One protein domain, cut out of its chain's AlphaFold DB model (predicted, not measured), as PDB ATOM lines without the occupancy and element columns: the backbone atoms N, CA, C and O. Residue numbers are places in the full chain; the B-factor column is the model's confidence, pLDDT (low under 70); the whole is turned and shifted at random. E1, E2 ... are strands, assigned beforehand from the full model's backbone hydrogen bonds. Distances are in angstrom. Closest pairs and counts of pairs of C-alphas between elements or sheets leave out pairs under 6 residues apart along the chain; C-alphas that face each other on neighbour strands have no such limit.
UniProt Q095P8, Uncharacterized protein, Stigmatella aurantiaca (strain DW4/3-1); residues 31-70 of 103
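What this domain is: This is residues 31 to 70 of the 103 residues of an uncharacterized protein of Stigmatella aurantiaca (strain DW4/3-1) (UniProt Q095P8). A small chain with little regular structure: a short hairpin of E2 and E3 in the middle, with a loop reaching out at each end of the long axis. One loop, residues 33 to 41, is closed by residues 31 to 32 pairing antiparallel with 42 to 43 of E1; the other lies in residues 45 to 58. The printed part has 40 residues, 9 of them in named strands E1, E2, E3 in that order, with no named helix: all strand. It is elongated, 33 by 18 by 13 A, yet only just compact, close to loose, with a radius of gyration of the C-alphas of 10.3 A.

Where its parts are: E2 is residues 59 to 61, from C-alpha 59 at (28.955, -31.445, -44.181). E3, residues 67 to 69, ends at C-alpha 69 at (31.623, -34.924, -43.351). E1 is residues 42 to 44.

How they stand to each other: E2 and E3 are antiparallel, at 136 degrees; N 60 and O 68 are within hydrogen-bond range at 2.9 A. The closest C-alphas of E1 and E3, Ala 44 and Cys 67, are 5.3 A apart. E1 and E2 are apart.

The domain as a whole: The printed part has no cut. The C-alphas farthest apart, Glu 38 and Ala 51, are 33.7 A apart. The link from E1 to E2 is long. Residues 33 to 41, 53 and 70 have pLDDT under 70.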
ATOM      1  N   ALA A  31      37.045 -24.321 -35.525       75.06
ATOM      2  CA  ALA A  31      37.577 -24.939 -34.319       75.06
ATOM      3  C   ALA A  31      38.352 -26.214 -34.671       75.06
ATOM      4  O   ALA A  31      38.085 -26.867 -35.679       75.06
ATOM      5  N   CYS A  32      39.334 -26.562 -33.842       72.31
ATOM      6  CA  CYS A  32      40.114 -27.780 -34.032       72.31
ATOM      7  C   CYS A  32      39.232 -29.019 -33.826       72.31
ATOM      8  O   CYS A  32      38.520 -29.114 -32.828       72.31
ATOM      9  N   SER A  33      39.338 -29.988 -34.736       69.19
ATOM     10  CA  SER A  33      38.687 -31.301 -34.648       69.19
ATOM     11  C   SER A  33      39.106 -32.115 -33.417       69.19
ATOM     12  O   SER A  33      38.362 -32.992 -32.987       69.19
ATOM     13  N   ASP A  34      40.285 -31.832 -32.853       61.62
ATOM     14  CA  ASP A  34      40.851 -32.510 -31.686       61.62
ATOM     15  C   ASP A  34      41.882 -31.600 -30.984       61.62
ATOM     16  O   ASP A  34      42.537 -30.766 -31.617       61.62
ATOM     17  N   THR A  35      42.039 -31.757 -29.669       54.41
ATOM     18  CA  THR A  35      43.036 -31.050 -28.849       54.41
ATOM     19  C   THR A  35      44.367 -31.808 -28.725       54.41
ATOM     20  O   THR A  35      45.373 -31.182 -28.381       54.41
ATOM     21  N   PHE A  36      44.432 -33.111 -29.054       46.97
ATOM     22  CA  PHE A  36      45.571 -33.968 -28.670       46.97
ATOM     23  C   PHE A  36      46.252 -34.790 -29.780       46.97
ATOM     24  O   PHE A  36      47.179 -35.539 -29.474       46.97
ATOM     25  N   THR A  37      45.891 -34.633 -31.055       50.50
ATOM     26  CA  THR A  37      46.511 -35.391 -32.164       50.50
ATOM     27  C   THR A  37      47.245 -34.485 -33.161       50.50
ATOM     28  O   THR A  37      46.957 -33.294 -33.253       50.50
ATOM     29  N   GLU A  38      48.229 -35.024 -33.897       47.12
ATOM     30  CA  GLU A  38      48.974 -34.290 -34.946       47.12
ATOM     31  C   GLU A  38      48.112 -33.984 -36.186       47.12
ATOM     32  O   GLU A  38      48.436 -33.095 -36.969       47.12
ATOM     33  N   ALA A  39      46.972 -34.662 -36.341       54.22
ATOM     34  CA  ALA A  39      46.007 -34.458 -37.420       54.22
ATOM     35  C   ALA A  39      44.961 -33.381 -37.072       54.22
ATOM     36  O   ALA A  39      43.766 -33.568 -37.301       54.22
ATOM     37  N   ARG A  40      45.387 -32.252 -36.490       60.66
ATOM     38  CA  ARG A  40      44.468 -31.147 -36.176       60.66
ATOM     39  C   ARG A  40      43.913 -30.572 -37.474       60.66
ATOM     40  O   ARG A  40      44.665 -30.046 -38.291       60.66
ATOM     41  N   GLN A  41      42.601 -30.648 -37.652       68.00
ATOM     42  CA  GLN A  41      41.907 -30.022 -38.771       68.00
ATOM     43  C   GLN A  41      41.038 -28.886 -38.232       68.00
ATOM     44  O   GLN A  41      40.289 -29.075 -37.275       68.00
ATOM     45  N   CYS A  42      41.152 -27.694 -38.821       74.94
ATOM     46  CA  CYS A  42      40.235 -26.593 -38.531       74.94
ATOM     47  C   CYS A  42      38.905 -26.876 -39.235       74.94
ATOM     48  O   CYS A  42      38.797 -26.725 -40.451       74.94
ATOM     49  N   LEU A  43      37.898 -27.287 -38.470       75.62
ATOM     50  CA  LEU A  43      36.547 -27.550 -38.952       75.62
ATOM     51  C   LEU A  43      35.660 -26.333 -38.707       75.62
ATOM     52  O   LEU A  43      35.803 -25.651 -37.694       75.62
ATOM     53  N   ALA A  44      34.748 -26.052 -39.637       79.88
ATOM     54  CA  ALA A  44      33.787 -24.969 -39.467       79.88
ATOM     55  C   ALA A  44      32.887 -25.255 -38.255       79.88
ATOM     56  O   ALA A  44      32.464 -26.391 -38.044       79.88
ATOM     57  N   VAL A  45      32.603 -24.229 -37.459       81.44
ATOM     58  CA  VAL A  45      31.700 -24.323 -36.308       81.44
ATOM     59  C   VAL A  45      30.267 -24.108 -36.781       81.44
ATOM     60  O   VAL A  45      30.007 -23.308 -37.679       81.44
ATOM     61  N   CYS A  46      29.331 -24.807 -36.159       80.44
ATOM     62  CA  CYS A  46      27.909 -24.727 -36.453       80.44
ATOM     63  C   CYS A  46      27.088 -24.692 -35.169       80.44
ATOM     64  O   CYS A  46      27.536 -25.150 -34.118       80.44
ATOM     65  N   ASP A  47      25.870 -24.162 -35.261       79.81
ATOM     66  CA  ASP A  47      24.908 -24.216 -34.165       79.81
ATOM     67  C   ASP A  47      23.971 -25.417 -34.377       79.81
ATOM     68  O   ASP A  47      23.125 -25.375 -35.277       79.81
ATOM     69  N   PRO A  48      24.090 -26.492 -33.575       74.69
ATOM     70  CA  PRO A  48      23.259 -27.681 -33.732       74.69
ATOM     71  C   PRO A  48      21.789 -27.438 -33.364       74.69
ATOM     72  O   PRO A  48      20.937 -28.259 -33.697       74.69
ATOM     73  N   LEU A  49      21.475 -26.334 -32.676       75.81
ATOM     74  CA  LEU A  49      20.117 -25.968 -32.276       75.81
ATOM     75  C   LEU A  49      19.479 -24.945 -33.227       75.81
ATOM     76  O   LEU A  49      18.278 -24.682 -33.129       75.81
ATOM     77  N   ALA A  50      20.251 -24.377 -34.156       76.94
ATOM     78  CA  ALA A  50      19.731 -23.450 -35.145       76.94
ATOM     79  C   ALA A  50      18.915 -24.179 -36.222       76.94
ATOM     80  O   ALA A  50      19.288 -25.242 -36.716       76.94
ATOM     81  N   ALA A  51      17.827 -23.542 -36.671       71.06
ATOM     82  CA  ALA A  51      17.016 -24.034 -37.788       71.06
ATOM     83  C   ALA A  51      17.826 -24.185 -39.093       71.06
ATOM     84  O   ALA A  51      17.486 -25.000 -39.948       71.06
ATOM     85  N   VAL A  52      18.899 -23.400 -39.238       76.12
ATOM     86  CA  VAL A  52      19.901 -23.528 -40.299       76.12
ATOM     87  C   VAL A  52      21.273 -23.594 -39.620       76.12
ATOM     88  O   VAL A  52      21.783 -22.552 -39.213       76.12
ATOM     89  N   PRO A  53      21.879 -24.788 -39.490       66.75
ATOM     90  CA  PRO A  53      23.086 -24.979 -38.679       66.75
ATOM     91  C   PRO A  53      24.336 -24.243 -39.183       66.75
ATOM     92  O   PRO A  53      25.297 -24.086 -38.439       66.75
ATOM     93  N   GLY A  54      24.342 -23.782 -40.439       76.75
ATOM     94  CA  GLY A  54      25.432 -22.975 -41.003       76.75
ATOM     95  C   GLY A  54      26.592 -23.768 -41.613       76.75
ATOM     96  O   GLY A  54      27.598 -23.166 -41.981       76.75
ATOM     97  N   CYS A  55      26.468 -25.090 -41.764       79.56
ATOM     98  CA  CYS A  55      27.517 -25.901 -42.383       79.56
ATOM     99  C   CYS A  55      27.570 -25.761 -43.916       79.56
ATOM    100  O   CYS A  55      26.517 -25.699 -44.562       79.56
ATOM    101  N   PRO A  56      28.775 -25.742 -44.520       76.38
ATOM    102  CA  PRO A  56      28.935 -25.768 -45.970       76.38
ATOM    103  C   PRO A  56      28.398 -27.076 -46.572       76.38
ATOM    104  O   PRO A  56      28.339 -28.118 -45.912       76.38
ATOM    105  N   SER A  57      28.011 -27.025 -47.850       75.69
ATOM    106  CA  SER A  57      27.463 -28.173 -48.584       75.69
ATOM    107  C   SER A  57      28.356 -29.413 -48.470       75.69
ATOM    108  O   SER A  57      29.557 -29.320 -48.711       75.69
ATOM    109  N   GLY A  58      27.758 -30.567 -48.156       70.25
ATOM    110  CA  GLY A  58      28.472 -31.841 -47.989       70.25
ATOM    111  C   GLY A  58      28.906 -32.152 -46.553       70.25
ATOM    112  O   GLY A  58      29.387 -33.249 -46.291       70.25
ATOM    113  N   THR A  59      28.678 -31.234 -45.609       76.00
ATOM    114  CA  THR A  59      28.955 -31.445 -44.181       76.00
ATOM    115  C   THR A  59      27.691 -31.267 -43.344       76.00
ATOM    116  O   THR A  59      26.763 -30.556 -43.734       76.00
ATOM    117  N   VAL A  60      27.637 -31.927 -42.191       80.19
ATOM    118  CA  VAL A  60      26.536 -31.823 -41.228       80.19
ATOM    119  C   VAL A  60      27.039 -31.273 -39.910       80.19
ATOM    120  O   VAL A  60      28.191 -31.490 -39.534       80.19
ATOM    121  N   CYS A  61      26.153 -30.596 -39.186       81.69
ATOM    122  CA  CYS A  61      26.482 -30.139 -37.850       81.69
ATOM    123  C   CYS A  61      26.458 -31.315 -36.873       81.69
ATOM    124  O   CYS A  61      25.399 -31.883 -36.600       81.69
ATOM    125  N   GLY A  62      27.631 -31.702 -36.377       75.56
ATOM    126  CA  GLY A  62      27.764 -32.688 -35.317       75.56
ATOM    127  C   GLY A  62      27.258 -32.152 -33.976       75.56
ATOM    128  O   GLY A  62      27.139 -30.945 -33.766       75.56
ATOM    129  N   VAL A  63      27.017 -33.056 -33.025       75.88
ATOM    130  CA  VAL A  63      26.513 -32.719 -31.675       75.88
ATOM    131  C   VAL A  63      27.436 -31.744 -30.931       75.88
ATOM    132  O   VAL A  63      26.977 -30.960 -30.108       75.88
ATOM    133  N   TYR A  64      28.729 -31.752 -31.257       73.75
ATOM    134  CA  TYR A  64      29.732 -30.857 -30.676       73.75
ATOM    135  C   TYR A  64      29.830 -29.489 -31.373       73.75
ATOM    136  O   TYR A  64      30.771 -28.746 -31.112       73.75
ATOM    137  N   GLY A  65      28.887 -29.148 -32.260       77.75
ATOM    138  CA  GLY A  65      28.887 -27.865 -32.969       77.75
ATOM    139  C   GLY A  65      30.004 -27.743 -34.007       77.75
ATOM    140  O   GLY A  65      30.485 -26.646 -34.267       77.75
ATOM    141  N   LEU A  66      30.433 -28.862 -34.596       80.31
ATOM    142  CA  LEU A  66      31.446 -28.904 -35.653       80.31
ATOM    143  C   LEU A  66      30.843 -29.469 -36.935       80.31
ATOM    144  O   LEU A  66      30.144 -30.484 -36.902       80.31
ATOM    145  N   CYS A  67      31.142 -28.836 -38.064       79.75
ATOM    146  CA  CYS A  67      30.794 -29.338 -39.381       79.75
ATOM    147  C   CYS A  67      31.710 -30.503 -39.733       79.75
ATOM    148  O   CYS A  67      32.911 -30.326 -39.941       79.75
ATOM    149  N   ILE A  68      31.124 -31.691 -39.798       77.00
ATOM    150  CA  ILE A  68      31.809 -32.936 -40.129       77.00
ATOM    151  C   ILE A  68      31.251 -33.485 -41.437       77.00
ATOM    152  O   ILE A  68      30.057 -33.363 -41.720       77.00
ATOM    153  N   GLU A  69      32.105 -34.099 -42.248       72.81
ATOM    154  CA  GLU A  69      31.623 -34.924 -43.351       72.81
ATOM    155  C   GLU A  69      30.853 -36.103 -42.757       72.81
ATOM    156  O   GLU A  69      31.302 -36.736 -41.796       72.81
ATOM    157  N   GLN A  70      29.676 -36.405 -43.308       62.94
ATOM    158  CA  GLN A  70      29.044 -37.675 -42.985       62.94
ATOM    159  C   GLN A  70      29.859 -38.775 -43.646       62.94
ATOM    160  O   GLN A  70      29.599 -39.168 -44.779       62.94
TER     161      GLN A  70